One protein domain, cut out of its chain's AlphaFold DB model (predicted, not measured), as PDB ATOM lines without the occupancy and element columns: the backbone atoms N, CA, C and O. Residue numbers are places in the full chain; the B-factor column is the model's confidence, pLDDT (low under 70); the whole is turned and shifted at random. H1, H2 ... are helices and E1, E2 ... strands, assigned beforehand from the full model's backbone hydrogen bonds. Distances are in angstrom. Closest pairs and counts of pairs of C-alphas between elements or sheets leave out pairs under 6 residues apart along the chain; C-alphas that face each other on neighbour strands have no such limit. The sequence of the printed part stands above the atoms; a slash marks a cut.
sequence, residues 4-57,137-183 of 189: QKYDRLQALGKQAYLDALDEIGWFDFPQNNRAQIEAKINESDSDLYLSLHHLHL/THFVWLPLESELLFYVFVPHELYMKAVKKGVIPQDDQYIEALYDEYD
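This is residues 4 to 57 and 137 to 183 of the 189 residues of an uncharacterized protein of Flavobacterium sp. (UniProt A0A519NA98). A small wall of three antiparallel strands, E1, E3 and E2, has two helices, H4 and H5, over one face, while no named helix is on its other face. H4 lies between this sheet and a group of three more helices, H1, H2 and H3, and H6 lies off to the side, apart from the other named elements. The printed part has 101 residues, with six named helices and three named strands in the order H1 H2 H3 H4 E1 E2 E3 H5 H6, and its class is mixed, helices and strands. The whole is compact, with a radius of gyration of the C-alphas of 12.8 A and spans of 35 by 29 by 27 A.

E3, residues 148 to 155, is the longest strand at 22.3 A and begins with C-alpha 148 at (93.084, 2.640, 281.621). Its neighbours are E1, residues 55 to 57, and E2, residues 137 to 142, 14.9 A. H4 is residues 48 to 52, and H5 is residues 156 to 165, 14.2 A. H1, residues 4 to 11, 10.5 A, begins with C-alpha 4 at (88.100, 11.814, 302.424). H2 is residues 14 to 23, 14.4 A, and H3 is residues 34 to 43, 14.2 A. H6, residues 172 to 182, 15.3 A, ends with C-alpha 182 at (112.948, 6.488, 296.238).

E3 is the inner strand. E1 and E3 are antiparallel at 155 degrees, with N 57 and O 149 within hydrogen-bond range at 2.8 A. The hairpin E2 and E3 is antiparallel at 149 degrees, with N 142 and O 150 at 2.8 A. H4 and H5 are on the same face of the sheet, at heights over the sheet of 8.4 A and 11.1 A. H5 runs along the strands, at 18 degrees to E2 on the local plane. H4 touches H3, the closest C-alphas being those of Lys 40 and Ser 51, 5.3 A apart. H2 and H3, a helical hairpin, only just touch, with 3 pairs of C-alphas within 8 A, the closest being those of Lys 14 and Ile 41 at 6.8 A; they stand at a shallow tilt of 26 degrees, opposite ways. H1 and H2 touch only at the corner, the closest C-alphas being those of Leu 9 and Tyr 17, 6.2 A apart. H5 is close to H2 but not clearly touching, the closest C-alphas being those of Ala 20 and Lys 165, 7.2 A apart. H6 is only just not on the sheet, with 4 pairs of C-alphas within 10 A. Every O i to N i+4 pair is within hydrogen-bond range in H1, H2, H3, H5 and H6; in H4 it is 0 of 1, with 2 of 2 O i to N i+3 pairs within range.

The two C-alphas farthest apart, those of Glu 43 and Asp 183, are 38.1 A apart. Residues 58 to 136 are not printed, and C-alphas 57 and 137 are 19.3 A apart across this cut. Of the links that are printed whole, no link is long. The mean pLDDT of the printed part is 86.5, and residues 145 to 147 and 172 to 183 are under 70.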
ATOM      1  N   GLN A   4      88.799  10.718 301.758       77.94
ATOM      2  CA  GLN A   4      88.100  11.814 302.424       77.94
ATOM      3  C   GLN A   4      88.602  13.217 302.074       77.94
ATOM      4  O   GLN A   4      87.817  14.159 302.152       77.94
ATOM      5  N   LYS A   5      89.890  13.411 301.765       85.31
ATOM      6  CA  LYS A   5      90.398  14.751 301.410       85.31
ATOM      7  C   LYS A   5      90.007  15.139 299.989       85.31
ATOM      8  O   LYS A   5      89.528  16.251 299.786       85.31
ATOM      9  N   TYR A   6      90.185  14.212 299.054       88.19
ATOM     10  CA  TYR A   6      89.843  14.406 297.653       88.19
ATOM     11  C   TYR A   6      88.332  14.576 297.463       88.19
ATOM     12  O   TYR A   6      87.899  15.568 296.880       88.19
ATOM     13  N   ASP A   7      87.522  13.713 298.080       88.06
ATOM     14  CA  ASP A   7      86.058  13.814 298.037       88.06
ATOM     15  C   ASP A   7      85.558  15.159 298.579       88.06
ATOM     16  O   ASP A   7      84.650  15.777 298.022       88.06
ATOM     17  N   ARG A   8      86.176  15.654 299.663       89.56
ATOM     18  CA  ARG A   8      85.853  16.973 300.224       89.56
ATOM     19  C   ARG A   8      86.206  18.097 299.261       89.56
ATOM     20  O   ARG A   8      85.406  19.015 299.126       89.56
ATOM     21  N   LEU A   9      87.378  18.049 298.624       91.94
ATOM     22  CA  LEU A   9      87.790  19.078 297.669       91.94
ATOM     23  C   LEU A   9      86.866  19.094 296.444       91.94
ATOM     24  O   LEU A   9      86.389  20.160 296.064       91.94
ATOM     25  N   GLN A  10      86.537  17.925 295.886       89.44
ATOM     26  CA  GLN A  10      85.575  17.811 294.788       89.44
ATOM     27  C   GLN A  10      84.195  18.367 295.157       89.44
ATOM     28  O   GLN A  10      83.589  19.089 294.368       89.44
ATOM     29  N   ALA A  11      83.709  18.091 296.373       91.06
ATOM     30  CA  ALA A  11      82.420  18.594 296.848       91.06
ATOM     31  C   ALA A  11      82.368  20.130 296.977       91.06
ATOM     32  O   ALA A  11      81.281  20.707 296.946       91.06
ATOM     33  N   LEU A  12      83.520  20.800 297.104       94.06
ATOM     34  CA  LEU A  12      83.620  22.266 297.073       94.06
ATOM     35  C   LEU A  12      83.553  22.838 295.645       94.06
ATOM     36  O   LEU A  12      83.354  24.042 295.477       94.06
ATOM     37  N   GLY A  13      83.658  21.984 294.624       94.56
ATOM     38  CA  GLY A  13      83.468  22.317 293.218       94.56
ATOM     39  C   GLY A  13      84.762  22.575 292.440       94.56
ATOM     40  O   GLY A  13      85.849  22.730 292.994       94.56
ATOM     41  N   LYS A  14      84.614  22.659 291.113       96.50
ATOM     42  CA  LYS A  14      85.713  22.779 290.136       96.50
ATOM     43  C   LYS A  14      86.636  23.977 290.391       96.50
ATOM     44  O   LYS A  14      87.847  23.846 290.259       96.50
ATOM     45  N   GLN A  15      86.088  25.117 290.821       96.81
ATOM     46  CA  GLN A  15      86.903  26.294 291.144       96.81
ATOM     47  C   GLN A  15      87.807  26.052 292.360       96.81
ATOM     48  O   GLN A  15      88.988  26.360 292.299       96.81
ATOM     49  N   ALA A  16      87.290  25.442 293.433       96.69
ATOM     50  CA  ALA A  16      88.100  25.126 294.610       96.69
ATOM     51  C   ALA A  16      89.224  24.129 294.274       96.69
ATOM     52  O   ALA A  16      90.316  24.212 294.831       96.69
ATOM     53  N   TYR A  17      88.965  23.210 293.339       97.12
ATOM     54  CA  TYR A  17      89.969  22.288 292.815       97.12
ATOM     55  C   TYR A  17      91.081  23.015 292.033       97.12
ATOM     56  O   TYR A  17      92.261  22.778 292.283       97.12
ATOM     57  N   LEU A  18      90.719  23.948 291.143       97.75
ATOM     58  CA  LEU A  18      91.675  24.800 290.419       97.75
ATOM     59  C   LEU A  18      92.502  25.683 291.366       97.75
ATOM     60  O   LEU A  18      93.717  25.764 291.213       97.75
ATOM     61  N   ASP A  19      91.870  26.275 292.380       97.94
ATOM     62  CA  ASP A  19      92.560  27.089 293.386       97.94
ATOM     63  C   ASP A  19      93.560  26.242 294.202       97.94
ATOM     64  O   ASP A  19      94.636  26.711 294.573       97.94
ATOM     65  N   ALA A  20      93.240  24.970 294.467       97.69
ATOM     66  CA  ALA A  20      94.156  24.049 295.135       97.69
ATOM     67  C   ALA A  20      95.360  23.670 294.256       97.69
ATOM     68  O   ALA A  20      96.462  23.536 294.789       97.69
ATOM     69  N   LEU A  21      95.167  23.524 292.938       97.88
ATOM     70  CA  LEU A  21      96.257  23.337 291.967       97.88
ATOM     71  C   LEU A  21      97.179  24.563 291.915       97.88
ATOM     72  O   LEU A  21      98.399  24.407 291.876       97.88
ATOM     73  N   ASP A  22      96.611  25.768 291.971       97.94
ATOM     74  CA  ASP A  22      97.377  27.012 292.081       97.94
ATOM     75  C   ASP A  22      98.218  27.063 293.356       97.94
ATOM     76  O   ASP A  22      99.404  27.377 293.312       97.94
ATOM     77  N   GLU A  23      97.628  26.714 294.500       97.69
ATOM     78  CA  GLU A  23      98.308  26.792 295.797       97.69
ATOM     79  C   GLU A  23      99.531  25.871 295.891       97.69
ATOM     80  O   GLU A  23     100.516  26.218 296.543       97.69
ATOM     81  N   ILE A  24      99.483  24.700 295.248       97.31
ATOM     82  CA  ILE A  24     100.614  23.760 295.234       97.31
ATOM     83  C   ILE A  24     101.655  24.081 294.155       97.31
ATOM     84  O   ILE A  24     102.663  23.378 294.083       97.31
ATOM     85  N   GLY A  25     101.429  25.114 293.335       97.00
ATOM     86  CA  GLY A  25     102.313  25.477 292.227       97.00
ATOM     87  C   GLY A  25     102.220  24.516 291.042       97.00
ATOM     88  O   GLY A  25     103.196  24.330 290.319       97.00
ATOM     89  N   TRP A  26     101.067  23.867 290.819       96.88
ATOM     90  CA  TRP A  26     100.927  22.884 289.737       96.88
ATOM     91  C   TRP A  26     101.233  23.495 288.366       96.88
ATOM     92  O   TRP A  26     101.919  22.891 287.546       96.88
ATOM     93  N   PHE A  27     100.765  24.721 288.134       96.81
ATOM     94  CA  PHE A  27     100.925  25.428 286.863       96.81
ATOM     95  C   PHE A  27     102.250  26.194 286.730       96.81
ATOM     96  O   PHE A  27     102.461  26.852 285.712       96.81
ATOM     97  N   ASP A  28     103.150  26.098 287.714       94.75
ATOM     98  CA  ASP A  28     104.502  26.665 287.607       94.75
ATOM     99  C   ASP A  28     105.385  25.843 286.649       94.75
ATOM    100  O   ASP A  28     106.425  26.313 286.181       94.75
ATOM    101  N   PHE A  29     104.947  24.625 286.315       89.31
ATOM    102  CA  PHE A  29     105.645  23.692 285.439       89.31
ATOM    103  C   PHE A  29     105.158  23.812 283.984       89.31
ATOM    104  O   PHE A  29     103.953  23.712 283.737       89.31
ATOM    105  N   PRO A  30     106.060  23.978 282.993       86.06
ATOM    106  CA  PRO A  30     105.687  24.234 281.596       86.06
ATOM    107  C   PRO A  30     104.774  23.181 280.955       86.06
ATOM    108  O   PRO A  30     103.953  23.518 280.101       86.06
ATOM    109  N   GLN A  31     104.902  21.915 281.357       85.94
ATOM    110  CA  GLN A  31     104.080  20.812 280.859       85.94
ATOM    111  C   GLN A  31     102.637  20.838 281.393       85.94
ATOM    112  O   GLN A  31     101.746  20.223 280.811       85.94
ATOM    113  N   ASN A  32     102.374  21.576 282.475       92.50
ATOM    114  CA  ASN A  32     101.058  21.692 283.095       92.50
ATOM    115  C   ASN A  32     100.302  22.888 282.513       92.50
ATOM    116  O   ASN A  32     100.179  23.952 283.120       92.50
ATOM    117  N   ASN A  33      99.772  22.718 281.301       94.12
ATOM    118  CA  ASN A  33      99.044  23.781 280.621       94.12
ATOM    119  C   ASN A  33      97.704  24.081 281.316       94.12
ATOM    120  O   ASN A  33      96.740  23.321 281.193       94.12
ATOM    121  N   ARG A  34      97.627  25.236 281.987       95.94
ATOM    122  CA  ARG A  34      96.428  25.671 282.719       95.94
ATOM    123  C   ARG A  34      95.159  25.635 281.874       95.94
ATOM    124  O   ARG A  34      94.167  25.069 282.311       95.94
ATOM    125  N   ALA A  35      95.182  26.220 280.678       96.56
ATOM    126  CA  ALA A  35      93.988  26.333 279.844       96.56
ATOM    127  C   ALA A  35      93.461  24.956 279.406       96.56
ATOM    128  O   ALA A  35      92.251  24.741 279.372       96.56
ATOM    129  N   GLN A  36      94.360  24.016 279.102       95.31
ATOM    130  CA  GLN A  36      93.981  22.648 278.741       95.31
ATOM    131  C   GLN A  36      93.424  21.877 279.941       95.31
ATOM    132  O   GLN A  36      92.390  21.226 279.817       95.31
ATOM    133  N   ILE A  37      94.079  21.968 281.101       96.38
ATOM    134  CA  ILE A  37      93.633  21.295 282.329       96.38
ATOM    135  C   ILE A  37      92.282  21.855 282.792       96.38
ATOM    136  O   ILE A  37      91.381  21.092 283.124       96.38
ATOM    137  N   GLU A  38      92.099  23.175 282.752       97.00
ATOM    138  CA  GLU A  38      90.832  23.827 283.094       97.00
ATOM    139  C   GLU A  38      89.699  23.414 282.145       97.00
ATOM    140  O   GLU A  38      88.588  23.146 282.602       97.00
ATOM    141  N   ALA A  39      89.970  23.292 280.841       96.62
ATOM    142  CA  ALA A  39      88.995  22.763 279.889       96.62
ATOM    143  C   ALA A  39      88.587  21.320 280.241       96.62
ATOM    144  O   ALA A  39      87.394  21.054 280.387       96.62
ATOM    145  N   LYS A  40      89.559  20.426 280.486       95.25
ATOM    146  CA  LYS A  40      89.304  19.033 280.898       95.25
ATOM    147  C   LYS A  40      88.485  18.953 282.197       95.25
ATOM    148  O   LYS A  40      87.498  18.226 282.257       95.25
ATOM    149  N   ILE A  41      88.823  19.758 283.209       96.00
ATOM    150  CA  ILE A  41      88.078  19.836 284.480       96.00
ATOM    151  C   ILE A  41      86.638  20.303 284.243       96.00
ATOM    152  O   ILE A  41      85.694  19.786 284.845       96.00
ATOM    153  N   ASN A  42      86.437  21.288 283.368       94.38
ATOM    154  CA  ASN A  42      85.109  21.811 283.066       94.38
ATOM    155  C   ASN A  42      84.237  20.809 282.298       94.38
ATOM    156  O   ASN A  42      83.026  20.799 282.522       94.38
ATOM    157  N   GLU A  43      84.838  19.936 281.491       93.56
ATOM    158  CA  GLU A  43      84.163  18.855 280.759       93.56
ATOM    159  C   GLU A  43      83.940  17.586 281.598       93.56
ATOM    160  O   GLU A  43      83.020  16.825 281.322       93.56
ATOM    161  N   SER A  44      84.753  17.365 282.631       89.06
ATOM    162  CA  SER A  44      84.672  16.194 283.505       89.06
ATOM    163  C   SER A  44      83.482  16.268 284.479       89.06
ATOM    164  O   SER A  44      83.243  17.296 285.124       89.06
ATOM    165  N   ASP A  45      82.744  15.162 284.601       83.06
ATOM    166  CA  ASP A  45      81.620  15.006 285.538       83.06
ATOM    167  C   ASP A  45      82.028  14.332 286.864       83.06
ATOM    168  O   ASP A  45      81.339  14.482 287.875       83.06
ATOM    169  N   SER A  46      83.156  13.618 286.876       81.62
ATOM    170  CA  SER A  46      83.754  12.976 288.050       81.62
ATOM    171  C   SER A  46      85.265  12.831 287.873       81.62
ATOM    172  O   SER A  46      85.780  12.913 286.758       81.62
ATOM    173  N   ASP A  47      85.973  12.592 288.976       88.19
ATOM    174  CA  ASP A  47      87.397  12.244 288.950       88.19
ATOM    175  C   ASP A  47      88.273  13.329 288.317       88.19
ATOM    176  O   ASP A  47      89.084  13.085 287.426       88.19
ATOM    177  N   LEU A  48      88.122  14.561 288.817       92.50
ATOM    178  CA  LEU A  48      88.853  15.743 288.353       92.50
ATOM    179  C   LEU A  48      90.375  15.529 288.272       92.50
ATOM    180  O   LEU A  48      91.003  16.099 287.381       92.50
ATOM    181  N   TYR A  49      90.964  14.692 289.137       92.75
ATOM    182  CA  TYR A  49      92.400  14.366 289.089       92.75
ATOM    183  C   TYR A  49      92.828  13.697 287.786       92.75
ATOM    184  O   TYR A  49      93.950  13.918 287.338       92.75
ATOM    185  N   LEU A  50      91.933  12.975 287.111       91.75
ATOM    186  CA  LEU A  50      92.224  12.420 285.794       91.75
ATOM    187  C   LEU A  50      92.422  13.513 284.755       91.75
ATOM    188  O   LEU A  50      93.126  13.290 283.783       91.75
ATOM    189  N   SER A  51      91.904  14.727 284.952       93.81
ATOM    190  CA  SER A  51      92.177  15.849 284.042       93.81
ATOM    191  C   SER A  51      93.647  16.287 284.045       93.81
ATOM    192  O   SER A  51      94.068  17.003 283.136       93.81
ATOM    193  N   LEU A  52      94.428  15.857 285.043       94.75
ATOM    194  CA  LEU A  52      95.839  16.203 285.194       94.75
ATOM    195  C   LEU A  52      96.773  15.359 284.324       94.75
ATOM    196  O   LEU A  52      97.934  15.730 284.191       94.75
ATOM    197  N   HIS A  53      96.289  14.258 283.735       92.88
ATOM    198  CA  HIS A  53      97.141  13.347 282.975       92.88
ATOM    199  C   HIS A  53      97.835  14.031 281.788       92.88
ATOM    200  O   HIS A  53      97.227  14.804 281.032       92.88
ATOM    201  N   HIS A  54      99.091  13.649 281.580       91.31
ATOM    202  CA  HIS A  54      99.873  13.936 280.378       91.31
ATOM    203  C   HIS A  54      99.798  12.785 279.379       91.31
ATOM    204  O   HIS A  54      99.835  13.028 278.175       91.31
ATOM    205  N   LEU A  55      99.623  11.555 279.871       89.50
ATOM    206  CA  LEU A  55      99.490  10.346 279.064       89.50
ATOM    207  C   LEU A  55      98.290   9.525 279.531       89.50
ATOM    208  O   LEU A  55      98.056   9.417 280.733       89.50
ATOM    209  N   HIS A  56      97.560   8.933 278.591       88.25
ATOM    210  CA  HIS A  56      96.649   7.833 278.879       88.25
ATOM    211  C   HIS A  56      96.939   6.679 277.920       88.25
ATOM    212  O   HIS A  56      97.166   6.916 276.731       88.25
ATOM    213  N   LEU A  57      96.951   5.460 278.443       86.25
ATOM    214  CA  LEU A  57      97.202   4.228 277.703       86.25
ATOM    215  C   LEU A  57      96.090   3.227 277.991       86.25
ATOM    216  O   LEU A  57      95.480   3.251 279.066       86.25
ATOM    217  N   THR A 137     111.757  15.252 287.366       87.69
ATOM    218  CA  THR A 137     110.403  14.859 286.956       87.69
ATOM    219  C   THR A 137     110.322  13.377 286.630       87.69
ATOM    220  O   THR A 137     111.199  12.856 285.937       87.69
ATOM    221  N   HIS A 138     109.216  12.755 287.036       88.06
ATOM    222  CA  HIS A 138     108.942  11.330 286.870       88.06
ATOM    223  C   HIS A 138     107.551  11.107 286.302       88.06
ATOM    224  O   HIS A 138     106.661  11.948 286.459       88.06
ATOM    225  N   PHE A 139     107.374   9.961 285.653       88.69
ATOM    226  CA  PHE A 139     106.052   9.447 285.352       88.69
ATOM    227  C   PHE A 139     105.479   8.804 286.601       88.69
ATOM    228  O   PHE A 139     106.115   7.948 287.207       88.69
ATOM    229  N   VAL A 140     104.285   9.239 286.978       87.38
ATOM    230  CA  VAL A 140     103.568   8.707 288.132       87.38
ATOM    231  C   VAL A 140     102.169   8.333 287.679       87.38
ATOM    232  O   VAL A 140     101.439   9.176 287.141       87.38
ATOM    233  N   TRP A 141     101.806   7.069 287.860       84.19
ATOM    234  CA  TRP A 141     100.468   6.582 287.579       84.19
ATOM    235  C   TRP A 141      99.455   7.211 288.545       84.19
ATOM    236  O   TRP A 141      99.639   7.269 289.761       84.19
ATOM    237  N   LEU A 142      98.367   7.729 287.987       85.88
ATOM    238  CA  LEU A 142      97.197   8.157 288.733       85.88
ATOM    239  C   LEU A 142      96.368   6.915 289.079       85.88
ATOM    240  O   LEU A 142      96.137   6.094 288.199       85.88
ATOM    241  N   PRO A 143      95.874   6.774 290.316       74.69
ATOM    242  CA  PRO A 143      95.096   5.599 290.707       74.69
ATOM    243  C   PRO A 143      93.772   5.541 289.931       74.69
ATOM    244  O   PRO A 143      93.083   6.550 289.874       74.69
ATOM    245  N   LEU A 144      93.382   4.386 289.374       71.69
ATOM    246  CA  LEU A 144      92.057   4.157 288.769       71.69
ATOM    247  C   LEU A 144      91.470   2.793 289.125       71.69
ATOM    248  O   LEU A 144      92.181   1.853 289.463       71.69
ATOM    249  N   GLU A 145      90.154   2.677 288.939       59.41
ATOM    250  CA  GLU A 145      89.398   1.420 288.998       59.41
ATOM    251  C   GLU A 145      89.154   0.798 287.599       59.41
ATOM    252  O   GLU A 145      88.133   0.145 287.380       59.41
ATOM    253  N   SER A 146      90.029   1.029 286.610       65.81
ATOM    254  CA  SER A 146      89.855   0.503 285.244       65.81
ATOM    255  C   SER A 146      91.169   0.082 284.577       65.81
ATOM    256  O   SER A 146      92.250   0.353 285.084       65.81
ATOM    257  N   GLU A 147      91.062  -0.570 283.413       68.38
ATOM    258  CA  GLU A 147      92.182  -0.986 282.546       68.38
ATOM    259  C   GLU A 147      92.870   0.193 281.824       68.38
ATOM    260  O   GLU A 147      93.746  -0.002 280.980       68.38
ATOM    261  N   LEU A 148      92.455   1.429 282.126       80.69
ATOM    262  CA  LEU A 148      93.084   2.640 281.621       80.69
ATOM    263  C   LEU A 148      94.201   3.078 282.555       80.69
ATOM    264  O   LEU A 148      94.016   3.191 283.766       80.69
ATOM    265  N   LEU A 149      95.336   3.426 281.970       83.19
ATOM    266  CA  LEU A 149      96.511   3.870 282.701       83.19
ATOM    267  C   LEU A 149      96.713   5.348 282.424       83.19
ATOM    268  O   LEU A 149      96.935   5.729 281.278       83.19
ATOM    269  N   PHE A 150      96.624   6.190 283.449       87.62
ATOM    270  CA  PHE A 150      96.796   7.633 283.307       87.62
ATOM    271  C   PHE A 150      98.042   8.088 284.047       87.62
ATOM    272  O   PHE A 150      98.126   7.910 285.252       87.62
ATOM    273  N   TYR A 151      98.972   8.737 283.361       89.12
ATOM    274  CA  TYR A 151     100.212   9.203 283.975       89.12
ATOM    275  C   TYR A 151     100.260  10.716 284.057       89.12
ATOM    276  O   TYR A 151      99.845  11.418 283.127       89.12
ATOM    277  N   VAL A 152     100.848  11.207 285.141       92.06
ATOM    278  CA  VAL A 152     101.366  12.572 285.230       92.06
ATOM    279  C   VAL A 152     102.883  12.563 285.094       92.06
ATOM    280  O   VAL A 152     103.536  11.627 285.534       92.06
ATOM    281  N   PHE A 153     103.434  13.614 284.494       92.38
ATOM    282  CA  PHE A 153     104.866  13.848 284.362       92.38
ATOM    283  C   PHE A 153     105.258  15.120 285.118       92.38
ATOM    284  O   PHE A 153     105.157  16.245 284.613       92.38
ATOM    285  N   VAL A 154     105.631  14.954 286.383       91.81
ATOM    286  CA  VAL A 154     105.846  16.054 287.336       91.81
ATOM    287  C   VAL A 154     106.947  15.698 288.328       91.81
ATOM    288  O   VAL A 154     107.279  14.522 288.460       91.81
ATOM    289  N   PRO A 155     107.521  16.672 289.056       90.50
ATOM    290  CA  PRO A 155     108.447  16.333 290.120       90.50
ATOM    291  C   PRO A 155     107.760  15.580 291.246       90.50
ATOM    292  O   PRO A 155     106.624  15.906 291.610       90.50
ATOM    293  N   HIS A 156     108.482  14.642 291.854       86.12
ATOM    294  CA  HIS A 156     107.970  13.857 292.977       86.12
ATOM    295  C   HIS A 156     107.424  14.756 294.103       86.12
ATOM    296  O   HIS A 156     106.317  14.550 294.601       86.12
ATOM    297  N   GLU A 157     108.139  15.834 294.451       89.56
ATOM    298  CA  GLU A 157     107.691  16.785 295.478       89.56
ATOM    299  C   GLU A 157     106.326  17.416 295.140       89.56
ATOM    300  O   GLU A 157     105.485  17.614 296.023       89.56
ATOM    301  N   LEU A 158     106.076  17.721 293.860       93.44
ATOM    302  CA  LEU A 158     104.800  18.279 293.417       93.44
ATOM    303  C   LEU A 158     103.678  17.242 293.510       93.44
ATOM    304  O   LEU A 158     102.586  17.571 293.981       93.44
ATOM    305  N   TYR A 159     103.951  15.995 293.117       91.44
ATOM    306  CA  TYR A 159     103.000  14.897 293.265       91.44
ATOM    307  C   TYR A 159     102.597  14.707 294.734       91.44
ATOM    308  O   TYR A 159     101.410  14.716 295.070       91.44
ATOM    309  N   MET A 160     103.572  14.677 295.647       89.75
ATOM    310  CA  MET A 160     103.304  14.534 297.081       89.75
ATOM    311  C   MET A 160     102.535  15.725 297.664       89.75
ATOM    312  O   MET A 160     101.643  15.542 298.502       89.75
ATOM    313  N   LYS A 161     102.793  16.954 297.193       93.31
ATOM    314  CA  LYS A 161     101.957  18.121 297.531       93.31
ATOM    315  C   LYS A 161     100.515  17.933 297.059       93.31
ATOM    316  O   LYS A 161      99.598  18.217 297.834       93.31
ATOM    317  N   ALA A 162     100.305  17.431 295.841       93.50
ATOM    318  CA  ALA A 162      98.977  17.184 295.286       93.50
ATOM    319  C   ALA A 162      98.198  16.141 296.104       93.50
ATOM    320  O   ALA A 162      97.051  16.398 296.486       93.50
ATOM    321  N   VAL A 163      98.831  15.023 296.471       91.19
ATOM    322  CA  VAL A 163      98.238  14.006 297.357       91.19
ATOM    323  C   VAL A 163      97.905  14.605 298.727       91.19
ATOM    324  O   VAL A 163      96.773  14.517 299.210       91.19
ATOM    325  N   LYS A 164      98.856  15.307 299.359       90.81
ATOM    326  CA  LYS A 164      98.672  15.908 300.691       90.81
ATOM    327  C   LYS A 164      97.527  16.923 300.727       90.81
ATOM    328  O   LYS A 164      96.797  16.977 301.732       90.81
ATOM    329  N   LYS A 165      97.387  17.710 299.652       92.94
ATOM    330  CA  LYS A 165      96.334  18.715 299.441       92.94
ATOM    331  C   LYS A 165      94.976  18.091 299.097       92.94
ATOM    332  O   LYS A 165      93.958  18.759 299.258       92.94
ATOM    333  N   GLY A 166      94.947  16.816 298.703       91.50
ATOM    334  CA  GLY A 166      93.740  16.129 298.251       91.50
ATOM    335  C   GLY A 166      93.341  16.511 296.828       91.50
ATOM    336  O   GLY A 166      92.165  16.466 296.508       91.50
ATOM    337  N   VAL A 167      94.296  16.932 295.998       94.06
ATOM    338  CA  VAL A 167      94.106  17.145 294.556       94.06
ATOM    339  C   VAL A 167      94.141  15.803 293.821       94.06
ATOM    340  O   VAL A 167      93.345  15.588 292.912       94.06
ATOM    341  N   ILE A 168      95.016  14.896 294.256       92.56
ATOM    342  CA  ILE A 168      95.075  13.493 293.828       92.56
ATOM    343  C   ILE A 168      94.649  12.631 295.029       92.56
ATOM    344  O   ILE A 168      95.055  12.936 296.159       92.56
ATOM    345  N   PRO A 169      93.789  11.612 294.848       88.19
ATOM    346  CA  PRO A 169      93.387  10.731 295.939       88.19
ATOM    347  C   PRO A 169      94.578   9.932 296.482       88.19
ATOM    348  O   PRO A 169      95.489   9.552 295.756       88.19
ATOM    349  N   GLN A 170      94.564   9.683 297.791       80.62
ATOM    350  CA  GLN A 170      95.612   8.923 298.466       80.62
ATOM    351  C   GLN A 170      95.384   7.416 298.278       80.62
ATOM    352  O   GLN A 170      94.436   6.865 298.856       80.62
ATOM    353  N   ASP A 171      96.276   6.767 297.532       75.62
ATOM    354  CA  ASP A 171      96.405   5.312 297.463       75.62
ATOM    355  C   ASP A 171      97.629   4.866 298.271       75.62
ATOM    356  O   ASP A 171      98.770   5.065 297.864       75.62
ATOM    357  N   ASP A 172      97.375   4.308 299.455       66.06
ATOM    358  CA  ASP A 172      98.421   3.954 300.417       66.06
ATOM    359  C   ASP A 172      99.354   2.858 299.880       66.06
ATOM    360  O   ASP A 172     100.544   2.904 300.159       66.06
ATOM    361  N   GLN A 173      98.847   1.921 299.067       61.31
ATOM    362  CA  GLN A 173      99.674   0.844 298.506       61.31
ATOM    363  C   GLN A 173     100.636   1.378 297.446       61.31
ATOM    364  O   GLN A 173     101.799   0.987 297.406       61.31
ATOM    365  N   TYR A 174     100.162   2.302 296.612       63.00
ATOM    366  CA  TYR A 174     100.996   2.936 295.595       63.00
ATOM    367  C   TYR A 174     102.005   3.921 296.210       63.00
ATOM    368  O   TYR A 174     103.157   3.982 295.794       63.00
ATOM    369  N   ILE A 175     101.605   4.664 297.247       61.69
ATOM    370  CA  ILE A 175     102.496   5.593 297.957       61.69
ATOM    371  C   ILE A 175     103.599   4.851 298.720       61.69
ATOM    372  O   ILE A 175     104.740   5.303 298.694       61.69
ATOM    373  N   GLU A 176     103.293   3.721 299.367       63.25
ATOM    374  CA  GLU A 176     104.311   2.871 300.003       63.25
ATOM    375  C   GLU A 176     105.341   2.367 298.977       63.25
ATOM    376  O   GLU A 176     106.540   2.481 299.225       63.25
ATOM    377  N   ALA A 177     104.900   1.920 297.793       61.66
ATOM    378  CA  ALA A 177     105.803   1.503 296.718       61.66
ATOM    379  C   ALA A 177     106.709   2.648 296.223       61.66
ATOM    380  O   ALA A 177     107.912   2.449 296.072       61.66
ATOM    381  N   LEU A 178     106.161   3.859 296.046       60.34
ATOM    382  CA  LEU A 178     106.960   5.040 295.701       60.34
ATOM    383  C   LEU A 178     108.015   5.343 296.780       60.34
ATOM    384  O   LEU A 178     109.164   5.630 296.461       60.34
ATOM    385  N   TYR A 179     107.660   5.293 298.062       60.81
ATOM    386  CA  TYR A 179     108.615   5.604 299.129       60.81
ATOM    387  C   TYR A 179     109.744   4.581 299.259       60.81
ATOM    388  O   TYR A 179     110.894   4.985 299.455       60.81
ATOM    389  N   ASP A 180     109.427   3.292 299.127       60.19
ATOM    390  CA  ASP A 180     110.418   2.213 299.151       60.19
ATOM    391  C   ASP A 180     111.382   2.305 297.955       60.19
ATOM    392  O   ASP A 180     112.572   2.016 298.094       60.19
ATOM    393  N   GLU A 181     110.895   2.746 296.790       59.62
ATOM    394  CA  GLU A 181     111.698   2.891 295.573       59.62
ATOM    395  C   GLU A 181     112.630   4.116 295.609       59.62
ATOM    396  O   GLU A 181     113.773   4.038 295.154       59.62
ATOM    397  N   TYR A 182     112.190   5.228 296.208       56.66
ATOM    398  CA  TYR A 182     112.948   6.488 296.238       56.66
ATOM    399  C   TYR A 182     113.730   6.746 297.550       56.66
ATOM    400  O   TYR A 182     114.279   7.837 297.721       56.66
ATOM    401  N   ASP A 183     113.812   5.768 298.466       54.06
ATOM    402  CA  ASP A 183     114.498   5.850 299.780       54.06
ATOM    403  C   ASP A 183     114.115   7.118 300.576       54.06
ATOM    404  O   ASP A 183     114.945   7.826 301.162       54.06
TER     405      ASP A 183